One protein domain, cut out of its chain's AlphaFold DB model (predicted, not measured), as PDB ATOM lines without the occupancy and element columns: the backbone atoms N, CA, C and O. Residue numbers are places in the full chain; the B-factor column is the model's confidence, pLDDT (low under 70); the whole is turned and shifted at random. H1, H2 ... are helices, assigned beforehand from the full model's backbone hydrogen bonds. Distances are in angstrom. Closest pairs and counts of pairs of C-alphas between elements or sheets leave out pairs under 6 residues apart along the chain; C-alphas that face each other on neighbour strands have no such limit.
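What this domain is: This is residues 113 to 171 of the 412 residues of an uncharacterized protein of Myxococcales bacterium (UniProt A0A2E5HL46). This is a loose, open arch with little regular structure: H1 and H2 lie in one leg, and the long stretch from residue 123 to 154 loops out and runs across to H3. Residues 159 to 171 then fold back, bringing the two printed ends within 13.5 A, C-alpha to C-alpha. The 59 printed residues hold three named helices, H1, H2 and H3 in chain order, no named strand, and are all helix by class, with 12 residues in named elements. The radius of gyration of the C-alphas is 13.6 A; the spans are 38 by 25 by 15 A, only just elongated.

How they stand to each other: H1, residues 113 to 116, H2, residues 119 to 122, and H3, residues 155 to 158, are apart from one another. Each is too short for an O i to N i+4 pair; its single O i to N i+3 pair is within hydrogen-bond range in H2 and H3, not in H1.

Where its parts are: H1 measures 5.9 A from C-alpha 113 at (169.217, 133.032, 100.015), H2 5.6 A, and H3 5.2 A to C-alpha 158 at (171.916, 122.647, 117.963).

The domain as a whole: The C-alphas farthest apart, Ser 132 and Arg 154, are 39.0 A apart. Residues 151 to 157 stand free. H1 to H2 is a tight link, H2 to H3 a long one. The printed part has no cut; pLDDT is under 70 at residues 125 to 133 and 137.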
ATOM      1  N   LYS A 113     168.583 133.804 101.097       90.25
ATOM      2  CA  LYS A 113     169.217 133.032 100.015       90.25
ATOM      3  C   LYS A 113     168.391 131.847  99.511       90.25
ATOM      4  O   LYS A 113     168.728 131.291  98.473       90.25
ATOM      5  N   HIS A 114     167.322 131.466 100.210       90.50
ATOM      6  CA  HIS A 114     166.434 130.394  99.764       90.50
ATOM      7  C   HIS A 114     165.461 130.836  98.663       90.50
ATOM      8  O   HIS A 114     164.878 129.964  98.024       90.50
ATOM      9  N   THR A 115     165.302 132.142  98.399       90.62
ATOM     10  CA  THR A 115     164.488 132.636  97.267       90.62
ATOM     11  C   THR A 115     165.088 132.265  95.915       90.62
ATOM     12  O   THR A 115     164.357 132.061  94.954       90.62
ATOM     13  N   ASP A 116     166.413 132.121  95.857       88.50
ATOM     14  CA  ASP A 116     167.159 131.910  94.610       88.50
ATOM     15  C   ASP A 116     167.426 130.415  94.336       88.50
ATOM     16  O   ASP A 116     168.072 130.036  93.353       88.50
ATOM     17  N   VAL A 117     166.961 129.528  95.223       87.94
ATOM     18  CA  VAL A 117     167.225 128.088  95.143       87.94
ATOM     19  C   VAL A 117     166.219 127.416  94.211       87.94
ATOM     20  O   VAL A 117     165.012 127.451  94.427       87.94
ATOM     21  N   ARG A 118     166.728 126.715  93.190       88.25
ATOM     22  CA  ARG A 118     165.898 125.922  92.268       88.25
ATOM     23  C   ARG A 118     165.093 124.857  93.019       88.25
ATOM     24  O   ARG A 118     165.653 124.125  93.836       88.25
ATOM     25  N   CYS A 119     163.830 124.658  92.635       84.31
ATOM     26  CA  CYS A 119     162.904 123.707  93.271       84.31
ATOM     27  C   CYS A 119     163.495 122.293  93.426       84.31
ATOM     28  O   CYS A 119     163.307 121.651  94.458       84.31
ATOM     29  N   SER A 120     164.251 121.816  92.426       82.88
ATOM     30  CA  SER A 120     164.850 120.473  92.415       82.88
ATOM     31  C   SER A 120     165.922 120.250  93.484       82.88
ATOM     32  O   SER A 120     166.235 119.104  93.793       82.88
ATOM     33  N   LYS A 121     166.489 121.317  94.061       85.81
ATOM     34  CA  LYS A 121     167.463 121.215  95.157       85.81
ATOM     35  C   LYS A 121     166.791 120.896  96.494       85.81
ATOM     36  O   LYS A 121     167.412 120.244  97.328       85.81
ATOM     37  N   CYS A 122     165.532 121.296  96.665       82.25
ATOM     38  CA  CYS A 122     164.737 121.022  97.865       82.25
ATOM     39  C   CYS A 122     163.848 119.781  97.681       82.25
ATOM     40  O   CYS A 122     163.786 118.915  98.553       82.25
ATOM     41  N   HIS A 123     163.192 119.664  96.525       81.75
ATOM     42  CA  HIS A 123     162.268 118.580  96.189       81.75
ATOM     43  C   HIS A 123     162.981 117.466  95.412       81.75
ATOM     44  O   HIS A 123     162.779 117.285  94.209       81.75
ATOM     45  N   THR A 124     163.854 116.731  96.104       76.88
ATOM     46  CA  THR A 124     164.586 115.588  95.538       76.88
ATOM     47  C   THR A 124     163.785 114.291  95.656       76.88
ATOM     48  O   THR A 124     163.015 114.110  96.597       76.88
ATOM     49  N   SER A 125     164.015 113.336  94.747       67.25
ATOM     50  CA  SER A 125     163.393 112.000  94.795       67.25
ATOM     51  C   SER A 125     163.708 111.244  96.092       67.25
ATOM     52  O   SER A 125     162.843 110.567  96.630       67.25
ATOM     53  N   SER A 126     164.908 111.426  96.652       64.50
ATOM     54  CA  SER A 126     165.316 110.865  97.952       64.50
ATOM     55  C   SER A 126     164.542 111.418  99.154       64.50
ATOM     56  O   SER A 126     164.578 110.829 100.230       64.50
ATOM     57  N   ARG A 127     163.856 112.554  98.990       65.19
ATOM     58  CA  ARG A 127     163.083 113.227 100.042       65.19
ATOM     59  C   ARG A 127     161.570 113.103  99.826       65.19
ATOM     60  O   ARG A 127     160.823 113.656 100.625       65.19
ATOM     61  N   GLY A 128     161.118 112.364  98.804       53.91
ATOM     62  CA  GLY A 128     159.705 112.173  98.460       53.91
ATOM     63  C   GLY A 128     159.364 110.704  98.196       53.91
ATOM     64  O   GLY A 128     159.869 110.098  97.256       53.91
ATOM     65  N   GLY A 129     158.495 110.137  99.038       50.22
ATOM     66  CA  GLY A 129     158.124 108.719  99.061       50.22
ATOM     67  C   GLY A 129     157.383 108.223  97.818       50.22
ATOM     68  O   GLY A 129     156.157 108.246  97.782       50.22
ATOM     69  N   GLY A 130     158.146 107.688  96.864       45.44
ATOM     70  CA  GLY A 130     157.646 106.823  95.798       45.44
ATOM     71  C   GLY A 130     157.237 107.566  94.527       45.44
ATOM     72  O   GLY A 130     156.293 108.340  94.534       45.44
ATOM     73  N   ARG A 131     157.982 107.268  93.451       52.47
ATOM     74  CA  ARG A 131     157.718 107.456  92.009       52.47
ATOM     75  C   ARG A 131     156.995 108.759  91.595       52.47
ATOM     76  O   ARG A 131     155.813 108.959  91.841       52.47
ATOM     77  N   SER A 132     157.710 109.561  90.796       53.50
ATOM     78  CA  SER A 132     157.382 110.914  90.286       53.50
ATOM     79  C   SER A 132     157.657 112.049  91.281       53.50
ATOM     80  O   SER A 132     157.625 111.857  92.490       53.50
ATOM     81  N   ARG A 133     158.000 113.238  90.760       58.34
ATOM     82  CA  ARG A 133     158.416 114.441  91.512       58.34
ATOM     83  C   ARG A 133     157.373 114.841  92.573       58.34
ATOM     84  O   ARG A 133     156.465 115.615  92.289       58.34
ATOM     85  N   SER A 134     157.499 114.313  93.790       70.25
ATOM     86  CA  SER A 134     156.650 114.682  94.924       70.25
ATOM     87  C   SER A 134     157.191 115.937  95.606       70.25
ATOM     88  O   SER A 134     158.379 116.038  95.904       70.25
ATOM     89  N   TYR A 135     156.300 116.885  95.895       77.00
ATOM     90  CA  TYR A 135     156.619 118.102  96.650       77.00
ATOM     91  C   TYR A 135     156.483 117.905  98.172       77.00
ATOM     92  O   TYR A 135     156.577 118.858  98.947       77.00
ATOM     93  N   LEU A 136     156.263 116.665  98.617       74.25
ATOM     94  CA  LEU A 136     156.167 116.287 100.024       74.25
ATOM     95  C   LEU A 136     157.515 115.784 100.551       74.25
ATOM     96  O   LEU A 136     158.276 115.167  99.819       74.25
ATOM     97  N   GLY A 137     157.764 115.994 101.848       69.81
ATOM     98  CA  GLY A 137     158.848 115.337 102.593       69.81
ATOM     99  C   GLY A 137     160.099 116.181 102.853       69.81
ATOM    100  O   GLY A 137     160.883 115.831 103.734       69.81
ATOM    101  N   ALA A 138     160.234 117.354 102.224       75.75
ATOM    102  CA  ALA A 138     161.189 118.366 102.676       75.75
ATOM    103  C   ALA A 138     160.764 118.900 104.060       75.75
ATOM    104  O   ALA A 138     159.685 119.482 104.212       75.75
ATOM    105  N   GLN A 139     161.583 118.657 105.085       78.62
ATOM    106  CA  GLN A 139     161.343 119.171 106.436       78.62
ATOM    107  C   GLN A 139     161.820 120.629 106.520       78.62
ATOM    108  O   GLN A 139     162.926 120.917 106.068       78.62
ATOM    109  N   PRO A 140     161.052 121.549 107.130       81.44
ATOM    110  CA  PRO A 140     161.410 122.965 107.227       81.44
ATOM    111  C   PRO A 140     162.405 123.229 108.367       81.44
ATOM    112  O   PRO A 140     162.211 124.113 109.195       81.44
ATOM    113  N   ILE A 141     163.451 122.408 108.453       84.75
ATOM    114  CA  ILE A 141     164.530 122.542 109.432       84.75
ATOM    115  C   ILE A 141     165.865 122.565 108.698       84.75
ATOM    116  O   ILE A 141     166.067 121.812 107.742       84.75
ATOM    117  N   CYS A 142     166.789 123.404 109.168       86.62
ATOM    118  CA  CYS A 142     168.087 123.620 108.523       86.62
ATOM    119  C   CYS A 142     168.852 122.302 108.313       86.62
ATOM    120  O   CYS A 142     169.372 122.052 107.228       86.62
ATOM    121  N   SER A 143     168.846 121.424 109.321       85.56
ATOM    122  CA  SER A 143     169.568 120.144 109.325       85.56
ATOM    123  C   SER A 143     169.028 119.095 108.349       85.56
ATOM    124  O   SER A 143     169.700 118.103 108.086       85.56
ATOM    125  N   SER A 144     167.840 119.298 107.771       82.44
ATOM    126  CA  SER A 144     167.304 118.398 106.736       82.44
ATOM    127  C   SER A 144     168.072 118.484 105.407       82.44
ATOM    128  O   SER A 144     167.978 117.589 104.558       82.44
ATOM    129  N   CYS A 145     168.814 119.580 105.218       85.25
ATOM    130  CA  CYS A 145     169.573 119.878 104.007       85.25
ATOM    131  C   CYS A 145     171.026 120.275 104.304       85.25
ATOM    132  O   CYS A 145     171.917 119.894 103.549       85.25
ATOM    133  N   HIS A 146     171.280 121.012 105.388       87.38
ATOM    134  CA  HIS A 146     172.615 121.463 105.771       87.38
ATOM    135  C   HIS A 146     173.239 120.535 106.813       87.38
ATOM    136  O   HIS A 146     172.639 120.260 107.849       87.38
ATOM    137  N   ALA A 147     174.469 120.090 106.553       86.50
ATOM    138  CA  ALA A 147     175.241 119.317 107.516       86.50
ATOM    139  C   ALA A 147     175.653 120.185 108.715       86.50
ATOM    140  O   ALA A 147     176.043 121.346 108.551       86.50
ATOM    141  N   ASP A 148     175.599 119.606 109.916       84.62
ATOM    142  CA  ASP A 148     176.177 120.222 111.106       84.62
ATOM    143  C   ASP A 148     177.696 120.014 111.104       84.62
ATOM    144  O   ASP A 148     178.182 118.887 111.110       84.62
ATOM    145  N   ILE A 149     178.439 121.120 111.093       82.31
ATOM    146  CA  ILE A 149     179.908 121.137 111.133       82.31
ATOM    147  C   ILE A 149     180.456 121.534 112.509       82.31
ATOM    148  O   ILE A 149     181.670 121.653 112.674       82.31
ATOM    149  N   HIS A 150     179.582 121.847 113.469       78.62
ATOM    150  CA  HIS A 150     179.986 122.372 114.774       78.62
ATOM    151  C   HIS A 150     180.101 121.279 115.831       78.62
ATOM    152  O   HIS A 150     180.895 121.430 116.755       78.62
ATOM    153  N   GLY A 151     179.329 120.195 115.707       76.81
ATOM    154  CA  GLY A 151     179.379 119.074 116.650       76.81
ATOM    155  C   GLY A 151     178.904 119.452 118.056       76.81
ATOM    156  O   GLY A 151     179.371 118.888 119.046       76.81
ATOM    157  N   PHE A 152     178.000 120.431 118.173       76.56
ATOM    158  CA  PHE A 152     177.517 120.889 119.472       76.56
ATOM    159  C   PHE A 152     176.726 119.792 120.192       76.56
ATOM    160  O   PHE A 152     175.728 119.282 119.685       76.56
ATOM    161  N   SER A 153     177.095 119.491 121.434       73.50
ATOM    162  CA  SER A 153     176.369 118.537 122.285       73.50
ATOM    163  C   SER A 153     175.163 119.175 122.988       73.50
ATOM    164  O   SER A 153     174.169 118.496 123.250       73.50
ATOM    165  N   ARG A 154     175.198 120.491 123.253       72.50
ATOM    166  CA  ARG A 154     174.146 121.214 123.992       72.50
ATOM    167  C   ARG A 154     172.910 121.490 123.116       72.50
ATOM    168  O   ARG A 154     173.066 122.120 122.070       72.50
ATOM    169  N   PRO A 155     171.678 121.152 123.556       76.75
ATOM    170  CA  PRO A 155     170.462 121.328 122.750       76.75
ATOM    171  C   PRO A 155     170.218 122.756 122.246       76.75
ATOM    172  O   PRO A 155     169.814 122.935 121.101       76.75
ATOM    173  N   VAL A 156     170.506 123.776 123.065       74.50
ATOM    174  CA  VAL A 156     170.337 125.189 122.674       74.50
ATOM    175  C   VAL A 156     171.239 125.575 121.495       74.50
ATOM    176  O   VAL A 156     170.820 126.330 120.629       74.50
ATOM    177  N   LEU A 157     172.446 125.003 121.414       76.94
ATOM    178  CA  LEU A 157     173.415 125.297 120.356       76.94
ATOM    179  C   LEU A 157     173.148 124.497 119.071       76.94
ATOM    180  O   LEU A 157     173.631 124.872 118.008       76.94
ATOM    181  N   LYS A 158     172.346 123.422 119.142       79.62
ATOM    182  CA  LYS A 158     171.916 122.647 117.963       79.62
ATOM    183  C   LYS A 158     170.866 123.376 117.117       79.62
ATOM    184  O   LYS A 158     170.645 123.009 115.964       79.62
ATOM    185  N   LYS A 159     170.209 124.402 117.666       84.12
ATOM    186  CA  LYS A 159     169.251 125.240 116.937       84.12
ATOM    187  C   LYS A 159     170.002 126.237 116.056       84.12
ATOM    188  O   LYS A 159     170.449 127.279 116.535       84.12
ATOM    189  N   CYS A 160     170.169 125.901 114.775       85.94
ATOM    190  CA  CYS A 160     170.976 126.679 113.830       85.94
ATOM    191  C   CYS A 160     170.560 128.157 113.767       85.94
ATOM    192  O   CYS A 160     171.427 129.019 113.695       85.94
ATOM    193  N   ASP A 161     169.261 128.435 113.847       82.94
ATOM    194  CA  ASP A 161     168.622 129.758 113.826       82.94
ATOM    195  C   ASP A 161     168.958 130.649 115.036       82.94
ATOM    196  O   ASP A 161     168.789 131.866 114.985       82.94
ATOM    197  N   THR A 162     169.511 130.071 116.107       81.19
ATOM    198  CA  THR A 162     170.048 130.842 117.243       81.19
ATOM    199  C   THR A 162     171.264 131.672 116.827       81.19
ATOM    200  O   THR A 162     171.473 132.775 117.336       81.19
ATOM    201  N   CYS A 163     172.060 131.141 115.894       80.62
ATOM    202  CA  CYS A 163     173.343 131.718 115.499       80.62
ATOM    203  C   CYS A 163     173.417 132.066 114.015       80.62
ATOM    204  O   CYS A 163     174.187 132.944 113.663       80.62
ATOM    205  N   HIS A 164     172.663 131.409 113.145       86.94
ATOM    206  CA  HIS A 164     172.658 131.619 111.697       86.94
ATOM    207  C   HIS A 164     171.281 132.089 111.256       86.94
ATOM    208  O   HIS A 164     170.296 131.913 111.965       86.94
ATOM    209  N   ASN A 165     171.188 132.683 110.074       86.50
ATOM    210  CA  ASN A 165     169.900 133.030 109.490       86.50
ATOM    211  C   ASN A 165     169.888 132.720 107.991       86.50
ATOM    212  O   ASN A 165     170.910 132.415 107.378       86.50
ATOM    213  N   VAL A 166     168.701 132.800 107.396       87.94
ATOM    214  CA  VAL A 166     168.492 132.507 105.972       87.94
ATOM    215  C   VAL A 166     169.116 133.546 105.031       87.94
ATOM    216  O   VAL A 166     169.226 133.288 103.834       87.94
ATOM    217  N   PHE A 167     169.537 134.709 105.539       88.12
ATOM    218  CA  PHE A 167     170.124 135.795 104.747       88.12
ATOM    219  C   PHE A 167     171.645 135.648 104.577       88.12
ATOM    220  O   PHE A 167     172.195 136.109 103.575       88.12
ATOM    221  N   GLY A 168     172.325 134.959 105.501       82.50
ATOM    222  CA  GLY A 168     173.761 134.704 105.423       82.50
ATOM    223  C   GLY A 168     174.224 133.579 106.350       82.50
ATOM    224  O   GLY A 168     173.953 133.597 107.544       82.50
ATOM    225  N   TRP A 169     174.967 132.616 105.792       78.06
ATOM    226  CA  TRP A 169     175.454 131.427 106.515       78.06
ATOM    227  C   TRP A 169     176.913 131.531 106.989       78.06
ATOM    228  O   TRP A 169     177.356 130.802 107.871       78.06
ATOM    229  N   ARG A 170     177.710 132.417 106.376       76.31
ATOM    230  CA  ARG A 170     179.143 132.555 106.702       76.31
ATOM    231  C   ARG A 170     179.380 133.326 108.004       76.31
ATOM    232  O   ARG A 170     180.388 133.100 108.670       76.31
ATOM    233  N   GLY A 171     178.477 134.243 108.345       71.50
ATOM    234  CA  GLY A 171     178.523 135.044 109.564       71.50
ATOM    235  C   GLY A 171     177.453 134.595 110.547       71.50
ATOM    236  O   GLY A 171     176.391 134.140 110.135       71.50
TER     237      GLY A 171